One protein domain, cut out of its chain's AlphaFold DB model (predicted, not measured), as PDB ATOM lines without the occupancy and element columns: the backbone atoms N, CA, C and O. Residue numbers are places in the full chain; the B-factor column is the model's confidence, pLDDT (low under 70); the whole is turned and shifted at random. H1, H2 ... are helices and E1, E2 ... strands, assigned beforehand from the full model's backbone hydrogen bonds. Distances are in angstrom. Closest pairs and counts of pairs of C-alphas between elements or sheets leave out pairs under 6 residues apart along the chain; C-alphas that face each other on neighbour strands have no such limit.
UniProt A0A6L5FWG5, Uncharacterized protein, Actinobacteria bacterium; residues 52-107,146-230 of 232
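Overview. This is residues 52 to 107 and 146 to 230 of the 232 residues of an uncharacterized protein of Actinobacteria bacterium (UniProt A0A6L5FWG5). Two long helices, H1 and H2, lie side by side and run opposite ways, with the small strand hairpin of E1 and E2 at one end of the elongated whole. H7 joins their other end in a bundle, H4 crosses H2 and H7 on the side away from H1, H6 packs on H2, and H3 lies at the end far from the hairpin. The printed part has 141 residues with seven named helices and two named strands, H1 E1 E2 H2 H3 H4 H5 H6 H7, and is mostly helix, its one sheet antiparallel. It is only just loose, close to compact, with a radius of gyration of the C-alphas of 17.5 A and spans of 61 by 30 by 24 A.

Arrangement. H1, residues 52 to 72, touches H2, residues 89 to 107, at a shallow tilt of 29 degrees, opposite ways; their closest C-alphas, of Ala 57 and Ala 102, are 4.1 A apart. Between them in the chain, E1, residues 76 to 78, and E2, residues 83 to 85, form an antiparallel hairpin, with N 78 and O 83 within hydrogen-bond range at 2.8 A. H2, the hub, touches H7, residues 214 to 225, with residues 102 to 107 alone, closest at the C-alphas of Ser 106 and Val 215, 5.5 A. H4, residues 170 to 186, touches H7 at a steep tilt of 46 degrees, closest at the C-alphas of Ala 171 and Val 221, 4.9 A. H6, residues 202 to 208, is about perpendicular to H2 at 77 degrees and touches it, closest at the C-alphas of Phe 96 and Tyr 203, 6.7 A. H5, residues 190 to 193, is close to H6 but not clearly touching, and H3, residues 149 to 161, is near H4, with 9 pairs of C-alphas within 10 A. Every O i to N i+4 pair is within hydrogen-bond range in H1, H2, H4, H6 and H7, 6 of 9 are in H3, and H5 is too short for such a pair.

Along the chain. H1 begins at C-alpha 52, (200.701, 190.812, 111.395), and is 30.1 A long. H2 is 27.0 A long and H4 24.3 A. H7, 16.2 A long, ends at C-alpha 225, (204.878, 204.107, 99.249).

Size, cuts and confidence. The two C-alphas farthest apart, of Arg 80 and Gly 162, are 61.7 A apart. Residues 108 to 145 are not printed, and C-alphas 107 and 146 stand 17.9 A apart across this cut. Of the links that are printed whole, none is long. Confidence is under 70 at residues 190 to 192 and residue 230.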
ATOM      1  N   LEU A  52     201.566 191.180 110.277       91.44
ATOM      2  CA  LEU A  52     200.701 190.812 111.395       91.44
ATOM      3  C   LEU A  52     199.390 191.594 111.354       91.44
ATOM      4  O   LEU A  52     198.315 190.998 111.354       91.44
ATOM      5  N   ASN A  53     199.483 192.923 111.281       96.06
ATOM      6  CA  ASN A  53     198.307 193.777 111.324       96.06
ATOM      7  C   ASN A  53     197.421 193.605 110.083       96.06
ATOM      8  O   ASN A  53     196.208 193.521 110.234       96.06
ATOM      9  N   LEU A  54     197.985 193.474 108.875       95.69
ATOM     10  CA  LEU A  54     197.181 193.237 107.667       95.69
ATOM     11  C   LEU A  54     196.493 191.864 107.673       95.69
ATOM     12  O   LEU A  54     195.334 191.762 107.271       95.69
ATOM     13  N   ILE A  55     197.177 190.811 108.137       95.56
ATOM     14  CA  ILE A  55     196.598 189.463 108.237       95.56
ATOM     15  C   ILE A  55     195.440 189.459 109.233       95.56
ATOM     16  O   ILE A  55     194.362 188.945 108.921       95.56
ATOM     17  N   GLU A  56     195.637 190.036 110.418       97.81
ATOM     18  CA  GLU A  56     194.575 190.108 111.418       97.81
ATOM     19  C   GLU A  56     193.432 191.014 110.953       97.81
ATOM     20  O   GLU A  56     192.275 190.598 111.024       97.81
ATOM     21  N   ALA A  57     193.723 192.174 110.356       98.38
ATOM     22  CA  ALA A  57     192.704 193.048 109.779       98.38
ATOM     23  C   ALA A  57     191.835 192.311 108.749       98.38
ATOM     24  O   ALA A  57     190.609 192.369 108.828       98.38
ATOM     25  N   LYS A  58     192.451 191.542 107.837       98.38
ATOM     26  CA  LYS A  58     191.738 190.732 106.836       98.38
ATOM     27  C   LYS A  58     190.821 189.699 107.482       98.38
ATOM     28  O   LYS A  58     189.660 189.589 107.093       98.38
ATOM     29  N   LYS A  59     191.308 188.964 108.489       98.50
ATOM     30  CA  LYS A  59     190.499 187.970 109.216       98.50
ATOM     31  C   LYS A  59     189.285 188.613 109.886       98.50
ATOM     32  O   LYS A  59     188.185 188.054 109.821       98.50
ATOM     33  N   LYS A  60     189.477 189.768 110.535       98.69
ATOM     34  CA  LYS A  60     188.400 190.510 111.203       98.69
ATOM     35  C   LYS A  60     187.390 191.038 110.194       98.69
ATOM     36  O   LYS A  60     186.201 190.772 110.364       98.69
ATOM     37  N   LEU A  61     187.862 191.667 109.119       98.69
ATOM     38  CA  LEU A  61     187.029 192.190 108.042       98.69
ATOM     39  C   LEU A  61     186.179 191.088 107.404       98.69
ATOM     40  O   LEU A  61     184.957 191.187 107.397       98.69
ATOM     41  N   ASP A  62     186.791 189.988 106.961       98.69
ATOM     42  CA  ASP A  62     186.075 188.890 106.298       98.69
ATOM     43  C   ASP A  62     184.959 188.311 107.170       98.69
ATOM     44  O   ASP A  62     183.890 187.938 106.679       98.69
ATOM     45  N   ARG A  63     185.202 188.212 108.481       98.44
ATOM     46  CA  ARG A  63     184.184 187.762 109.428       98.44
ATOM     47  C   ARG A  63     183.100 188.817 109.625       98.44
ATOM     48  O   ARG A  63     181.927 188.463 109.576       98.44
ATOM     49  N   ALA A  64     183.481 190.080 109.789       98.50
ATOM     50  CA  ALA A  64     182.545 191.180 109.963       98.50
ATOM     51  C   ALA A  64     181.598 191.330 108.769       98.50
ATOM     52  O   ALA A  64     180.402 191.492 108.968       98.50
ATOM     53  N   LEU A  65     182.099 191.200 107.537       98.56
ATOM     54  CA  LEU A  65     181.282 191.293 106.325       98.56
ATOM     55  C   LEU A  65     180.233 190.175 106.255       98.56
ATOM     56  O   LEU A  65     179.072 190.438 105.938       98.56
ATOM     57  N   ARG A  66     180.608 188.938 106.615       98.50
ATOM     58  CA  ARG A  66     179.663 187.809 106.701       98.50
ATOM     59  C   ARG A  66     178.609 188.016 107.787       98.50
ATOM     60  O   ARG A  66     177.435 187.717 107.577       98.50
ATOM     61  N   ASP A  67     179.025 188.498 108.953       98.38
ATOM     62  CA  ASP A  67     178.123 188.736 110.080       98.38
ATOM     63  C   ASP A  67     177.198 189.934 109.811       98.38
ATOM     64  O   ASP A  67     176.014 189.877 110.139       98.38
ATOM     65  N   ARG A  68     177.688 190.967 109.115       98.25
ATOM     66  CA  ARG A  68     176.893 192.116 108.670       98.25
ATOM     67  C   ARG A  68     175.834 191.698 107.661       98.25
ATOM     68  O   ARG A  68     174.678 192.062 107.829       98.25
ATOM     69  N   ASP A  69     176.192 190.899 106.659       98.12
ATOM     70  CA  ASP A  69     175.224 190.330 105.711       98.12
ATOM     71  C   ASP A  69     174.123 189.540 106.442       98.12
ATOM     72  O   ASP A  69     172.931 189.733 106.195       98.12
ATOM     73  N   ARG A  70     174.503 188.714 107.425       97.62
ATOM     74  CA  ARG A  70     173.548 187.984 108.271       97.62
ATOM     75  C   ARG A  70     172.664 188.914 109.104       97.62
ATOM     76  O   ARG A  70     171.476 188.628 109.261       97.62
ATOM     77  N   TYR A  71     173.225 189.991 109.647       97.81
ATOM     78  CA  TYR A  71     172.478 190.998 110.393       97.81
ATOM     79  C   TYR A  71     171.453 191.697 109.491       97.81
ATOM     80  O   TYR A  71     170.269 191.711 109.823       97.81
ATOM     81  N   LEU A  72     171.865 192.178 108.316       96.69
ATOM     82  CA  LEU A  72     170.983 192.859 107.362       96.69
ATOM     83  C   LEU A  72     169.839 191.949 106.890       96.69
ATOM     84  O   LEU A  72     168.690 192.374 106.852       96.69
ATOM     85  N   LYS A  73     170.115 190.663 106.637       96.94
ATOM     86  CA  LYS A  73     169.086 189.657 106.302       96.94
ATOM     87  C   LYS A  73     168.110 189.353 107.442       96.94
ATOM     88  O   LYS A  73     167.072 188.743 107.208       96.94
ATOM     89  N   SER A  74     168.446 189.724 108.677       96.31
ATOM     90  CA  SER A  74     167.585 189.518 109.847       96.31
ATOM     91  C   SER A  74     166.647 190.690 110.135       96.31
ATOM     92  O   SER A  74     165.790 190.562 111.014       96.31
ATOM     93  N   LEU A  75     166.813 191.811 109.425       96.75
ATOM     94  CA  LEU A  75     165.979 192.992 109.587       96.75
ATOM     95  C   LEU A  75     164.518 192.670 109.258       96.75
ATOM     96  O   LEU A  75     164.211 191.967 108.295       96.75
ATOM     97  N   LYS A  76     163.616 193.220 110.064       96.06
ATOM     98  CA  LYS A  76     162.172 193.195 109.843       96.06
ATOM     99  C   LYS A  76     161.634 194.603 110.019       96.06
ATOM    100  O   LYS A  76     162.144 195.359 110.842       96.06
ATOM    101  N   GLU A  77     160.610 194.939 109.253       95.56
ATOM    102  CA  GLU A  77     159.901 196.197 109.436       95.56
ATOM    103  C   GLU A  77     159.254 196.237 110.829       95.56
ATOM    104  O   GLU A  77     158.533 195.317 111.226       95.56
ATOM    105  N   ASP A  78     159.540 197.293 111.584       92.12
ATOM    106  CA  ASP A  78     158.872 197.608 112.837       92.12
ATOM    107  C   ASP A  78     157.800 198.667 112.570       92.12
ATOM    108  O   ASP A  78     158.089 199.855 112.397       92.12
ATOM    109  N   ALA A  79     156.542 198.224 112.563       87.94
ATOM    110  CA  ALA A  79     155.380 199.065 112.288       87.94
ATOM    111  C   ALA A  79     155.225 200.253 113.257       87.94
ATOM    112  O   ALA A  79     154.518 201.204 112.937       87.94
ATOM    113  N   ARG A  80     155.867 200.226 114.437       89.00
ATOM    114  CA  ARG A  80     155.806 201.332 115.410       89.00
ATOM    115  C   ARG A  80     156.683 202.509 115.005       89.00
ATOM    116  O   ARG A  80     156.359 203.642 115.338       89.00
ATOM    117  N   TYR A  81     157.790 202.225 114.326       84.38
ATOM    118  CA  TYR A  81     158.799 203.218 113.965       84.38
ATOM    119  C   TYR A  81     158.858 203.486 112.459       84.38
ATOM    120  O   TYR A  81     159.562 204.399 112.045       84.38
ATOM    121  N   GLY A  82     158.150 202.697 111.639       88.75
ATOM    122  CA  GLY A  82     158.243 202.785 110.177       88.75
ATOM    123  C   GLY A  82     159.662 202.509 109.671       88.75
ATOM    124  O   GLY A  82     160.088 203.077 108.668       88.75
ATOM    125  N   ALA A  83     160.420 201.689 110.404       89.25
ATOM    126  CA  ALA A  83     161.842 201.460 110.185       89.25
ATOM    127  C   ALA A  83     162.180 199.969 110.258       89.25
ATOM    128  O   ALA A  83     161.489 199.184 110.904       89.25
ATOM    129  N   TRP A  84     163.274 199.576 109.610       93.69
ATOM    130  CA  TRP A  84     163.766 198.202 109.634       93.69
ATOM    131  C   TRP A  84     164.678 197.988 110.840       93.69
ATOM    132  O   TRP A  84     165.691 198.671 110.985       93.69
ATOM    133  N   MET A  85     164.338 197.022 111.690       92.88
ATOM    134  CA  MET A  85     165.085 196.710 112.908       92.88
ATOM    135  C   MET A  85     165.360 195.209 113.008       92.88
ATOM    136  O   MET A  85     164.591 194.376 112.523       92.88
ATOM    137  N   SER A  86     166.466 194.844 113.652       91.94
ATOM    138  CA  SER A  86     166.742 193.465 114.054       91.94
ATOM    139  C   SER A  86     166.642 193.352 115.570       91.94
ATOM    140  O   SER A  86     166.824 194.332 116.279       91.94
ATOM    141  N   LYS A  87     166.375 192.144 116.071       92.25
ATOM    142  CA  LYS A  87     166.508 191.814 117.502       92.25
ATOM    143  C   LYS A  87     167.884 191.222 117.840       92.25
ATOM    144  O   LYS A  87     168.064 190.673 118.921       92.25
ATOM    145  N   ARG A  88     168.816 191.230 116.881       94.38
ATOM    146  CA  ARG A  88     170.153 190.629 116.987       94.38
ATOM    147  C   ARG A  88     171.211 191.679 117.316       94.38
ATOM    148  O   ARG A  88     172.157 191.869 116.550       94.38
ATOM    149  N   ASP A  89     171.019 192.378 118.427       93.88
ATOM    150  CA  ASP A  89     171.926 193.447 118.863       93.88
ATOM    151  C   ASP A  89     173.320 192.898 119.199       93.88
ATOM    152  O   ASP A  89     174.330 193.537 118.918       93.88
ATOM    153  N   ASP A  90     173.381 191.665 119.706       96.31
ATOM    154  CA  ASP A  90     174.612 190.905 119.935       96.31
ATOM    155  C   ASP A  90     175.452 190.774 118.657       96.31
ATOM    156  O   ASP A  90     176.644 191.080 118.651       96.31
ATOM    157  N   LEU A  91     174.813 190.380 117.551       97.19
ATOM    158  CA  LEU A  91     175.462 190.237 116.253       97.19
ATOM    159  C   LEU A  91     175.915 191.593 115.706       97.19
ATOM    160  O   LEU A  91     176.977 191.673 115.093       97.19
ATOM    161  N   LEU A  92     175.124 192.648 115.914       96.81
ATOM    162  CA  LEU A  92     175.470 193.992 115.454       96.81
ATOM    163  C   LEU A  92     176.696 194.549 116.182       96.81
ATOM    164  O   LEU A  92     177.598 195.087 115.542       96.81
ATOM    165  N   LEU A  93     176.756 194.384 117.506       97.44
ATOM    166  CA  LEU A  93     177.916 194.779 118.308       97.44
ATOM    167  C   LEU A  93     179.176 194.038 117.855       97.44
ATOM    168  O   LEU A  93     180.229 194.648 117.676       97.44
ATOM    169  N   ASP A  94     179.047 192.741 117.587       98.06
ATOM    170  CA  ASP A  94     180.101 191.895 117.032       98.06
ATOM    171  C   ASP A  94     180.609 192.389 115.665       98.06
ATOM    172  O   ASP A  94     181.815 192.380 115.397       98.06
ATOM    173  N   VAL A  95     179.694 192.830 114.794       98.38
ATOM    174  CA  VAL A  95     180.024 193.432 113.495       98.38
ATOM    175  C   VAL A  95     180.818 194.717 113.694       98.38
ATOM    176  O   VAL A  95     181.885 194.861 113.098       98.38
ATOM    177  N   PHE A  96     180.339 195.631 114.540       97.75
ATOM    178  CA  PHE A  96     181.022 196.900 114.778       97.75
ATOM    179  C   PHE A  96     182.392 196.711 115.417       97.75
ATOM    180  O   PHE A  96     183.355 197.298 114.934       97.75
ATOM    181  N   ALA A  97     182.517 195.840 116.420       98.19
ATOM    182  CA  ALA A  97     183.804 195.534 117.032       98.19
ATOM    183  C   ALA A  97     184.815 195.042 115.984       98.19
ATOM    184  O   ALA A  97     185.923 195.567 115.894       98.19
ATOM    185  N   ARG A  98     184.420 194.093 115.124       98.56
ATOM    186  CA  ARG A  98     185.313 193.529 114.097       98.56
ATOM    187  C   ARG A  98     185.641 194.516 112.975       98.56
ATOM    188  O   ARG A  98     186.776 194.512 112.504       98.56
ATOM    189  N   LEU A  99     184.690 195.349 112.542       98.56
ATOM    190  CA  LEU A  99     184.955 196.399 111.549       98.56
ATOM    191  C   LEU A  99     185.902 197.462 112.110       98.56
ATOM    192  O   LEU A  99     186.864 197.830 111.437       98.56
ATOM    193  N   THR A 100     185.683 197.905 113.350       98.12
ATOM    194  CA  THR A 100     186.579 198.841 114.035       98.12
ATOM    195  C   THR A 100     187.981 198.253 114.159       98.12
ATOM    196  O   THR A 100     188.944 198.893 113.745       98.12
ATOM    197  N   GLU A 101     188.113 197.013 114.639       98.50
ATOM    198  CA  GLU A 101     189.404 196.317 114.708       98.50
ATOM    199  C   GLU A 101     190.094 196.259 113.339       98.50
ATOM    200  O   GLU A 101     191.279 196.569 113.241       98.50
ATOM    201  N   ALA A 102     189.369 195.911 112.271       98.69
ATOM    202  CA  ALA A 102     189.936 195.836 110.928       98.69
ATOM    203  C   ALA A 102     190.483 197.189 110.443       98.69
ATOM    204  O   ALA A 102     191.591 197.242 109.902       98.69
ATOM    205  N   VAL A 103     189.752 198.285 110.677       98.44
ATOM    206  CA  VAL A 103     190.194 199.646 110.329       98.44
ATOM    207  C   VAL A 103     191.432 200.043 111.133       98.44
ATOM    208  O   VAL A 103     192.414 200.509 110.553       98.44
ATOM    209  N   LEU A 104     191.413 199.835 112.453       98.44
ATOM    210  CA  LEU A 104     192.528 200.195 113.331       98.44
ATOM    211  C   LEU A 104     193.795 199.417 112.975       98.44
ATOM    212  O   LEU A 104     194.846 200.027 112.795       98.44
ATOM    213  N   LEU A 105     193.699 198.098 112.802       98.50
ATOM    214  CA  LEU A 105     194.833 197.253 112.424       98.50
ATOM    215  C   LEU A 105     195.384 197.649 111.042       98.50
ATOM    216  O   LEU A 105     196.595 197.785 110.873       98.50
ATOM    217  N   SER A 106     194.515 197.927 110.066       98.50
ATOM    218  CA  SER A 106     194.939 198.400 108.737       98.50
ATOM    219  C   SER A 106     195.717 199.721 108.816       98.50
ATOM    220  O   SER A 106     196.749 199.880 108.161       98.50
ATOM    221  N   PHE A 107     195.277 200.648 109.670       98.25
ATOM    222  CA  PHE A 107     195.986 201.904 109.908       98.25
ATOM    223  C   PHE A 107     197.323 201.693 110.638       98.25
ATOM    224  O   PHE A 107     198.330 202.282 110.247       98.25
ATOM    225  N   ARG A 146     207.005 213.579 116.729       96.31
ATOM    226  CA  ARG A 146     206.509 214.917 116.343       96.31
ATOM    227  C   ARG A 146     205.815 214.966 114.986       96.31
ATOM    228  O   ARG A 146     205.082 215.923 114.730       96.31
ATOM    229  N   LEU A 147     206.049 213.981 114.120       97.62
ATOM    230  CA  LEU A 147     205.374 213.890 112.828       97.62
ATOM    231  C   LEU A 147     204.153 212.979 112.925       97.62
ATOM    232  O   LEU A 147     204.221 211.869 113.458       97.62
ATOM    233  N   SER A 148     203.051 213.426 112.338       96.62
ATOM    234  CA  SER A 148     201.900 212.563 112.081       96.62
ATOM    235  C   SER A 148     202.238 211.498 111.033       96.62
ATOM    236  O   SER A 148     203.159 211.659 110.228       96.62
ATOM    237  N   THR A 149     201.450 210.423 110.975       97.62
ATOM    238  CA  THR A 149     201.589 209.394 109.929       97.62
ATOM    239  C   THR A 149     201.513 209.997 108.527       97.62
ATOM    240  O   THR A 149     202.312 209.649 107.667       97.62
ATOM    241  N   ALA A 150     200.614 210.961 108.306       97.69
ATOM    242  CA  ALA A 150     200.475 211.647 107.023       97.69
ATOM    243  C   ALA A 150     201.763 212.371 106.604       97.69
ATOM    244  O   ALA A 150     202.167 212.308 105.448       97.69
ATOM    245  N   GLU A 151     202.430 213.028 107.549       97.88
ATOM    246  CA  GLU A 151     203.685 213.735 107.287       97.88
ATOM    247  C   GLU A 151     204.851 212.781 107.088       97.88
ATOM    248  O   GLU A 151     205.710 213.043 106.254       97.88
ATOM    249  N   LYS A 152     204.876 211.652 107.801       97.94
ATOM    250  CA  LYS A 152     205.871 210.602 107.559       97.94
ATOM    251  C   LYS A 152     205.717 210.023 106.147       97.94
ATOM    252  O   LYS A 152     206.709 209.869 105.443       97.94
ATOM    253  N   LEU A 153     204.485 209.777 105.696       97.44
ATOM    254  CA  LEU A 153     204.210 209.321 104.329       97.44
ATOM    255  C   LEU A 153     204.632 210.347 103.258       97.44
ATOM    256  O   LEU A 153     205.139 209.950 102.214       97.44
ATOM    257  N   ASP A 154     204.418 211.642 103.505       97.44
ATOM    258  CA  ASP A 154     204.687 212.709 102.528       97.44
ATOM    259  C   ASP A 154     206.153 213.169 102.509       97.44
ATOM    260  O   ASP A 154     206.700 213.454 101.449       97.44
ATOM    261  N   LEU A 155     206.795 213.254 103.677       97.12
ATOM    262  CA  LEU A 155     208.094 213.916 103.843       97.12
ATOM    263  C   LEU A 155     209.232 212.944 104.154       97.12
ATOM    264  O   LEU A 155     210.345 213.149 103.683       97.12
ATOM    265  N   VAL A 156     208.980 211.909 104.959       97.12
ATOM    266  CA  VAL A 156     210.027 210.969 105.402       97.12
ATOM    267  C   VAL A 156     210.240 209.869 104.372       97.12
ATOM    268  O   VAL A 156     211.371 209.588 103.983       97.12
ATOM    269  N   LEU A 157     209.152 209.261 103.909       94.94
ATOM    270  CA  LEU A 157     209.192 208.119 103.000       94.94
ATOM    271  C   LEU A 157     209.939 208.389 101.685       94.94
ATOM    272  O   LEU A 157     210.770 207.557 101.314       94.94
ATOM    273  N   PRO A 158     209.733 209.534 101.004       95.31
ATOM    274  CA  PRO A 158     210.500 209.870  99.804       95.31
ATOM    275  C   PRO A 158     212.009 209.927 100.042       95.31
ATOM    276  O   PRO A 158     212.786 209.482  99.203       95.31
ATOM    277  N   ILE A 159     212.434 210.422 101.208       95.19
ATOM    278  CA  ILE A 159     213.855 210.498 101.568       95.19
ATOM    279  C   ILE A 159     214.402 209.096 101.855       95.19
ATOM    280  O   ILE A 159     215.468 208.746 101.360       95.19
ATOM    281  N   ALA A 160     213.666 208.287 102.622       92.75
ATOM    282  CA  ALA A 160     214.089 206.940 103.001       92.75
ATOM    283  C   ALA A 160     214.181 205.978 101.805       92.75
ATOM    284  O   ALA A 160     215.009 205.072 101.801       92.75
ATOM    285  N   THR A 161     213.328 206.157 100.795       90.69
ATOM    286  CA  THR A 161     213.201 205.218  99.665       90.69
ATOM    287  C   THR A 161     213.778 205.739  98.352       90.69
ATOM    288  O   THR A 161     213.958 204.959  97.420       90.69
ATOM    289  N   GLY A 162     214.026 207.047  98.240       92.88
ATOM    290  CA  GLY A 162     214.354 207.705  96.973       92.88
ATOM    291  C   GLY A 162     213.184 207.783  95.981       92.88
ATOM    292  O   GLY A 162     213.388 208.173  94.832       92.88
ATOM    293  N   LEU A 163     211.967 207.403  96.388       93.81
ATOM    294  CA  LEU A 163     210.764 207.442  95.551       93.81
ATOM    295  C   LEU A 163     210.041 208.790  95.662       93.81
ATOM    296  O   LEU A 163     210.245 209.557  96.600       93.81
ATOM    297  N   SER A 164     209.149 209.086  94.713       94.56
ATOM    298  CA  SER A 164     208.281 210.263  94.809       94.56
ATOM    299  C   SER A 164     207.221 210.096  95.902       94.56
ATOM    300  O   SER A 164     206.757 208.986  96.165       94.56
ATOM    301  N   THR A 165     206.773 211.213  96.486       95.88
ATOM    302  CA  THR A 165     205.631 211.210  97.417       95.88
ATOM    303  C   THR A 165     204.397 210.591  96.764       95.88
ATOM    304  O   THR A 165     204.122 210.798  95.580       95.88
ATOM    305  N   ILE A 166     203.632 209.833  97.550       97.00
ATOM    306  CA  ILE A 166     202.337 209.302  97.115       97.00
ATOM    307  C   ILE A 166     201.225 210.353  97.206       97.00
ATOM    308  O   ILE A 166     200.106 210.084  96.771       97.00
ATOM    309  N   LYS A 167     201.487 211.530  97.785       97.38
ATOM    310  CA  LYS A 167     200.492 212.592  97.952       97.38
ATOM    311  C   LYS A 167     199.916 213.035  96.610       97.38
ATOM    312  O   LYS A 167     200.642 213.238  95.644       97.38
ATOM    313  N   GLY A 168     198.592 213.168  96.557       97.00
ATOM    314  CA  GLY A 168     197.861 213.463  95.319       97.00
ATOM    315  C   GLY A 168     197.627 212.250  94.409       97.00
ATOM    316  O   GLY A 168     197.067 212.408  93.331       97.00
ATOM    317  N   THR A 169     198.025 211.042  94.821       97.94
ATOM    318  CA  THR A 169     197.691 209.798  94.108       97.94
ATOM    319  C   THR A 169     196.479 209.099  94.728       97.94
ATOM    320  O   THR A 169     196.108 209.356  95.874       97.94
ATOM    321  N   VAL A 170     195.933 208.106  94.020       97.75
ATOM    322  CA  VAL A 170     194.867 207.222  94.532       97.75
ATOM    323  C   VAL A 170     195.268 206.522  95.840       97.75
ATOM    324  O   VAL A 170     194.426 206.293  96.708       97.75
ATOM    325  N   ALA A 171     196.555 206.203  96.024       97.94
ATOM    326  CA  ALA A 171     197.043 205.616  97.271       97.94
ATOM    327  C   ALA A 171     196.938 206.611  98.437       97.94
ATOM    328  O   ALA A 171     196.551 206.236  99.539       97.94
ATOM    329  N   TRP A 172     197.212 207.894  98.200       98.38
ATOM    330  CA  TRP A 172     197.025 208.924  99.219       98.38
ATOM    331  C   TRP A 172     195.556 209.141  99.567       98.38
ATOM    332  O   TRP A 172     195.217 209.248 100.741       98.38
ATOM    333  N   GLU A 173     194.669 209.151  98.575       98.06
ATOM    334  CA  GLU A 173     193.227 209.231  98.821       98.06
ATOM    335  C   GLU A 173     192.729 208.044  99.657       98.06
ATOM    336  O   GLU A 173     191.935 208.229 100.578       98.06
ATOM    337  N   ALA A 174     193.239 206.838  99.386       97.75
ATOM    338  CA  ALA A 174     192.972 205.642 100.184       97.75
ATOM    339  C   ALA A 174     193.438 205.792 101.639       97.75
ATOM    340  O   ALA A 174     192.673 205.526 102.568       97.75
ATOM    341  N   PHE A 175     194.651 206.310 101.848       98.31
ATOM    342  CA  PHE A 175     195.138 206.658 103.182       98.31
ATOM    343  C   PHE A 175     194.226 207.678 103.882       98.31
ATOM    344  O   PHE A 175     193.857 207.472 105.037       98.31
ATOM    345  N   VAL A 176     193.837 208.758 103.198       97.44
ATOM    346  CA  VAL A 176     193.000 209.819 103.777       97.44
ATOM    347  C   VAL A 176     191.640 209.275 104.210       97.44
ATOM    348  O   VAL A 176     191.239 209.541 105.342       97.44
ATOM    349  N   ARG A 177     190.958 208.487 103.368       94.19
ATOM    350  CA  ARG A 177     189.655 207.885 103.715       94.19
ATOM    351  C   ARG A 177     189.745 207.009 104.960       94.19
ATOM    352  O   ARG A 177     188.966 207.180 105.893       94.19
ATOM    353  N   MET A 178     190.720 206.103 104.999       95.38
ATOM    354  CA  MET A 178     190.917 205.213 106.143       95.38
ATOM    355  C   MET A 178     191.284 205.980 107.414       95.38
ATOM    356  O   MET A 178     190.757 205.672 108.480       95.38
ATOM    357  N   ARG A 179     192.149 206.997 107.304       96.19
ATOM    358  CA  ARG A 179     192.487 207.878 108.425       96.19
ATOM    359  C   ARG A 179     191.241 208.558 108.984       96.19
ATOM    360  O   ARG A 179     191.071 208.555 110.191       96.19
ATOM    361  N   MET A 180     190.368 209.091 108.126       93.62
ATOM    362  CA  MET A 180     189.130 209.743 108.570       93.62
ATOM    363  C   MET A 180     188.240 208.785 109.363       93.62
ATOM    364  O   MET A 180     187.836 209.116 110.469       93.62
ATOM    365  N   ILE A 181     187.997 207.575 108.848       93.31
ATOM    366  CA  ILE A 181     187.189 206.570 109.561       93.31
ATOM    367  C   ILE A 181     187.842 206.206 110.900       93.31
ATOM    368  O   ILE A 181     187.167 206.158 111.922       93.31
ATOM    369  N   ARG A 182     189.160 205.977 110.916       95.31
ATOM    370  CA  ARG A 182     189.912 205.682 112.142       95.31
ATOM    371  C   ARG A 182     189.791 206.809 113.164       95.31
ATOM    372  O   ARG A 182     189.546 206.531 114.332       95.31
ATOM    373  N   ASP A 183     189.991 208.052 112.743       93.69
ATOM    374  CA  ASP A 183     189.951 209.204 113.642       93.69
ATOM    375  C   ASP A 183     188.551 209.384 114.225       93.69
ATOM    376  O   ASP A 183     188.432 209.571 115.430       93.69
ATOM    377  N   ASP A 184     187.506 209.200 113.419       91.94
ATOM    378  CA  ASP A 184     186.119 209.253 113.880       91.94
ATOM    379  C   ASP A 184     185.770 208.118 114.869       91.94
ATOM    380  O   ASP A 184     184.986 208.322 115.796       91.94
ATOM    381  N   LEU A 185     186.357 206.925 114.702       91.94
ATOM    382  CA  LEU A 185     186.162 205.781 115.607       91.94
ATOM    383  C   LEU A 185     186.935 205.917 116.928       91.94
ATOM    384  O   LEU A 185     186.488 205.407 117.953       91.94
ATOM    385  N   VAL A 186     188.103 206.566 116.914       90.19
ATOM    386  CA  VAL A 186     188.967 206.733 118.100       90.19
ATOM    387  C   VAL A 186     188.613 207.996 118.882       90.19
ATOM    388  O   VAL A 186     188.640 207.999 120.112       90.19
ATOM    389  N   HIS A 187     188.287 209.078 118.180       85.56
ATOM    390  CA  HIS A 187     187.992 210.389 118.746       85.56
ATOM    391  C   HIS A 187     186.504 210.690 118.602       85.56
ATOM    392  O   HIS A 187     186.099 211.628 117.916       85.56
ATOM    393  N   MET A 188     185.682 209.869 119.257       78.44
ATOM    394  CA  MET A 188     184.232 210.013 119.213       78.44
ATOM    395  C   MET A 188     183.823 211.346 119.861       78.44
ATOM    396  O   MET A 188     183.891 211.513 121.077       78.44
ATOM    397  N   THR A 189     183.456 212.313 119.024       74.19
ATOM    398  CA  THR A 189     182.904 213.622 119.417       74.19
ATOM    399  C   THR A 189     181.375 213.591 119.320       74.19
ATOM    400  O   THR A 189     180.807 212.539 119.031       74.19
ATOM    401  N   ASP A 190     180.686 214.721 119.506       65.44
ATOM    402  CA  ASP A 190     179.220 214.810 119.357       65.44
ATOM    403  C   ASP A 190     178.732 214.290 117.991       65.44
ATOM    404  O   ASP A 190     177.699 213.627 117.897       65.44
ATOM    405  N   ARG A 191     179.538 214.472 116.933       64.62
ATOM    406  CA  ARG A 191     179.287 213.912 115.592       64.62
ATOM    407  C   ARG A 191     179.254 212.376 115.573       64.62
ATOM    408  O   ARG A 191     178.603 211.768 114.727       64.62
ATOM    409  N   GLY A 192     179.924 211.743 116.533       66.38
ATOM    410  CA  GLY A 192     179.957 210.299 116.747       66.38
ATOM    411  C   GLY A 192     178.602 209.677 117.096       66.38
ATOM    412  O   GLY A 192     178.449 208.466 116.963       66.38
ATOM    413  N   TYR A 193     177.619 210.492 117.489       75.56
ATOM    414  CA  TYR A 193     176.281 210.056 117.893       75.56
ATOM    415  C   TYR A 193     175.170 210.538 116.954       75.56
ATOM    416  O   TYR A 193     174.001 210.495 117.335       75.56
ATOM    417  N   SER A 194     175.512 210.988 115.740       83.06
ATOM    418  CA  SER A 194     174.507 211.420 114.766       83.06
ATOM    419  C   SER A 194     173.435 210.346 114.552       83.06
ATOM    420  O   SER A 194     173.740 209.175 114.294       83.06
ATOM    421  N   ASN A 195     172.177 210.770 114.662       82.56
ATOM    422  CA  ASN A 195     170.980 209.998 114.343       82.56
ATOM    423  C   ASN A 195     170.406 210.359 112.962       82.56
ATOM    424  O   ASN A 195     169.388 209.790 112.568       82.56
ATOM    425  N   GLU A 196     171.050 211.275 112.234       86.75
ATOM    426  CA  GLU A 196     170.638 211.685 110.897       86.75
ATOM    427  C   GLU A 196     170.987 210.587 109.883       86.75
ATOM    428  O   GLU A 196     172.158 210.208 109.765       86.75
ATOM    429  N   PRO A 197     170.014 210.055 109.118       85.38
ATOM    430  CA  PRO A 197     170.287 208.997 108.152       85.38
ATOM    431  C   PRO A 197     171.314 209.412 107.097       85.38
ATOM    432  O   PRO A 197     172.161 208.606 106.727       85.38
ATOM    433  N   ASP A 198     171.279 210.651 106.613       89.00
ATOM    434  CA  ASP A 198     172.138 211.095 105.506       89.00
ATOM    435  C   ASP A 198     173.507 211.637 105.954       89.00
ATOM    436  O   ASP A 198     174.428 211.682 105.140       89.00
ATOM    437  N   ASP A 199     173.687 211.925 107.247       88.19
ATOM    438  CA  ASP A 199     174.987 212.202 107.886       88.19
ATOM    439  C   ASP A 199     175.211 211.212 109.043       88.19
ATOM    440  O   ASP A 199     175.128 211.582 110.216       88.19
ATOM    441  N   PRO A 200     175.413 209.917 108.741       90.50
ATOM    442  CA  PRO A 200     175.417 208.874 109.756       90.50
ATOM    443  C   PRO A 200     176.624 208.981 110.691       90.50
ATOM    444  O   PRO A 200     177.726 209.370 110.298       90.50
ATOM    445  N   SER A 201     176.438 208.499 111.920       91.94
ATOM    446  CA  SER A 201     177.537 208.246 112.853       91.94
ATOM    447  C   SER A 201     178.620 207.334 112.245       91.94
ATOM    448  O   SER A 201     178.355 206.601 111.285       91.94
ATOM    449  N   PRO A 202     179.831 207.275 112.826       92.62
ATOM    450  CA  PRO A 202     180.898 206.391 112.349       92.62
ATOM    451  C   PRO A 202     180.459 204.922 112.248       92.62
ATOM    452  O   PRO A 202     180.785 204.238 111.280       92.62
ATOM    453  N   TYR A 203     179.630 204.447 113.181       93.75
ATOM    454  CA  TYR A 203     179.045 203.105 113.113       93.75
ATOM    455  C   TYR A 203     178.020 202.958 111.983       93.75
ATOM    456  O   TYR A 203     178.008 201.935 111.301       93.75
ATOM    457  N   GLY A 204     177.205 203.982 111.716       94.06
ATOM    458  CA  GLY A 204     176.318 203.996 110.551       94.06
ATOM    459  C   GLY A 204     177.092 203.951 109.226       94.06
ATOM    460  O   GLY A 204     176.723 203.204 108.319       94.06
ATOM    461  N   ARG A 205     178.224 204.656 109.138       94.25
ATOM    462  CA  ARG A 205     179.155 204.609 107.994       94.25
ATOM    463  C   ARG A 205     179.772 203.221 107.807       94.25
ATOM    464  O   ARG A 205     179.813 202.700 106.692       94.25
ATOM    465  N   LEU A 206     180.184 202.568 108.898       95.94
ATOM    466  CA  LEU A 206     180.655 201.176 108.872       95.94
ATOM    467  C   LEU A 206     179.555 200.194 108.438       95.94
ATOM    468  O   LEU A 206     179.817 199.280 107.649       95.94
ATOM    469  N   LEU A 207     178.315 200.393 108.893       96.25
ATOM    470  CA  LEU A 207     177.172 199.582 108.468       96.25
ATOM    471  C   LEU A 207     176.898 199.735 106.962       96.25
ATOM    472  O   LEU A 207     176.548 198.753 106.308       96.25
ATOM    473  N   ARG A 208     177.120 200.935 106.408       95.06
ATOM    474  CA  ARG A 208     177.034 201.248 104.967       95.06
ATOM    475  C   ARG A 208     178.211 200.741 104.132       95.06
ATOM    476  O   ARG A 208     178.122 200.742 102.909       95.06
ATOM    477  N   GLY A 209     179.288 200.300 104.774       96.75
ATOM    478  CA  GLY A 209     180.443 199.706 104.106       96.75
ATOM    479  C   GLY A 209     181.599 200.654 103.808       96.75
ATOM    480  O   GLY A 209     182.509 200.285 103.071       96.75
ATOM    481  N   GLU A 210     181.641 201.845 104.411       95.38
ATOM    482  CA  GLU A 210     182.763 202.775 104.201       95.38
ATOM    483  C   GLU A 210     184.119 202.213 104.672       95.38
ATOM    484  O   GLU A 210     185.165 202.618 104.168       95.38
ATOM    485  N   GLY A 211     184.117 201.242 105.591       96.06
ATOM    486  CA  GLY A 211     185.317 200.539 106.062       96.06
ATOM    487  C   GLY A 211     185.681 199.271 105.280       96.06
ATOM    488  O   GLY A 211     186.706 198.658 105.575       96.06
ATOM    489  N   ASP A 212     184.887 198.864 104.285       98.06
ATOM    490  CA  ASP A 212     184.989 197.530 103.663       98.06
ATOM    491  C   ASP A 212     186.272 197.305 102.875       98.06
ATOM    492  O   ASP A 212     186.623 196.169 102.572       98.06
ATOM    493  N   ARG A 213     186.960 198.392 102.529       97.38
ATOM    494  CA  ARG A 213     188.197 198.376 101.752       97.38
ATOM    495  C   ARG A 213     189.431 198.688 102.585       97.38
ATOM    496  O   ARG A 213     190.485 198.918 102.009       97.38
ATOM    497  N   CYS A 214     189.325 198.755 103.915       98.12
ATOM    498  CA  CYS A 214     190.432 199.213 104.764       98.12
ATOM    499  C   CYS A 214     191.726 198.405 104.555       98.12
ATOM    500  O   CYS A 214     192.807 198.993 104.491       98.12
ATOM    501  N   VAL A 215     191.621 197.088 104.353       98.00
ATOM    502  CA  VAL A 215     192.777 196.210 104.131       98.00
ATOM    503  C   VAL A 215     193.389 196.439 102.750       98.00
ATOM    504  O   VAL A 215     194.608 196.556 102.619       98.00
ATOM    505  N   GLU A 216     192.563 196.528 101.711       97.56
ATOM    506  CA  GLU A 216     192.995 196.786 100.338       97.56
ATOM    507  C   GLU A 216     193.600 198.184 100.194       97.56
ATOM    508  O   GLU A 216     194.621 198.343  99.526       97.56
ATOM    509  N   ASP A 217     193.004 199.178 100.849       98.25
ATOM    510  CA  ASP A 217     193.479 200.557 100.882       98.25
ATOM    511  C   ASP A 217     194.825 200.635 101.620       98.25
ATOM    512  O   ASP A 217     195.765 201.242 101.105       98.25
ATOM    513  N   ALA A 218     194.988 199.941 102.754       97.81
ATOM    514  CA  ALA A 218     196.281 199.844 103.435       97.81
ATOM    515  C   ALA A 218     197.342 199.143 102.582       97.81
ATOM    516  O   ALA A 218     198.461 199.646 102.446       97.81
ATOM    517  N   ARG A 219     196.990 198.028 101.935       96.19
ATOM    518  CA  ARG A 219     197.889 197.330 101.008       96.19
ATOM    519  C   ARG A 219     198.298 198.231  99.845       96.19
ATOM    520  O   ARG A 219     199.469 198.245  99.472       96.19
ATOM    521  N   LEU A 220     197.362 198.992  99.279       97.06
ATOM    522  CA  LEU A 220     197.631 199.939  98.200       97.06
ATOM    523  C   LEU A 220     198.619 201.019  98.651       97.06
ATOM    524  O   LEU A 220     199.614 201.240  97.962       97.06
ATOM    525  N   VAL A 221     198.383 201.633  99.813       97.69
ATOM    526  CA  VAL A 221     199.283 202.632 100.412       97.69
ATOM    527  C   VAL A 221     200.688 202.065 100.575       97.69
ATOM    528  O   VAL A 221     201.635 202.648 100.057       97.69
ATOM    529  N   ILE A 222     200.819 200.909 101.228       95.31
ATOM    530  CA  ILE A 222     202.116 200.278 101.504       95.31
ATOM    531  C   ILE A 222     202.826 199.917 100.197       95.31
ATOM    532  O   ILE A 222     203.978 200.289  99.997       95.31
ATOM    533  N   SER A 223     202.124 199.273  99.260       93.44
ATOM    534  CA  SER A 223     202.708 198.849  97.980       93.44
ATOM    535  C   SER A 223     203.184 200.014  97.108       93.44
ATOM    536  O   SER A 223     204.121 199.843  96.332       93.44
ATOM    537  N   LYS A 224     202.552 201.190  97.212       95.31
ATOM    538  CA  LYS A 224     202.936 202.385  96.451       95.31
ATOM    539  C   LYS A 224     203.987 203.233  97.148       95.31
ATOM    540  O   LYS A 224     204.849 203.768  96.465       95.31
ATOM    541  N   ALA A 225     203.915 203.347  98.470       94.44
ATOM    542  CA  ALA A 225     204.878 204.107  99.249       94.44
ATOM    543  C   ALA A 225     206.220 203.375  99.369       94.44
ATOM    544  O   ALA A 225     207.268 204.003  99.269       94.44
ATOM    545  N   TRP A 226     206.191 202.053  99.566       90.88
ATOM    546  CA  TRP A 226     207.392 201.252  99.769       90.88
ATOM    547  C   TRP A 226     207.223 199.818  99.235       90.88
ATOM    548  O   TRP A 226     206.965 198.883  99.994       90.88
ATOM    549  N   PRO A 227     207.405 199.596  97.921       84.12
ATOM    550  CA  PRO A 227     207.169 198.293  97.292       84.12
ATOM    551  C   PRO A 227     207.939 197.125  97.929       84.12
ATOM    552  O   PRO A 227     207.412 196.020  98.020       84.12
ATOM    553  N   ALA A 228     209.159 197.374  98.417       77.19
ATOM    554  CA  ALA A 228     210.017 196.370  99.052       77.19
ATOM    555  C   ALA A 228     209.463 195.800 100.377       77.19
ATOM    556  O   ALA A 228     209.987 194.811 100.880       77.19
ATOM    557  N   TRP A 229     208.425 196.417 100.950       72.00
ATOM    558  CA  TRP A 229     207.821 196.026 102.227       72.00
ATOM    559  C   TRP A 229     206.614 195.093 102.098       72.00
ATOM    560  O   TRP A 229     206.116 194.588 103.107       72.00
ATOM    561  N   VAL A 230     206.129 194.849 100.881       62.91
ATOM    562  CA  VAL A 230     205.086 193.849 100.649       62.91
ATOM    563  C   VAL A 230     205.769 192.484 100.517       62.91
ATOM    564  O   VAL A 230     206.595 192.329  99.617       62.91
TER     565      VAL A 230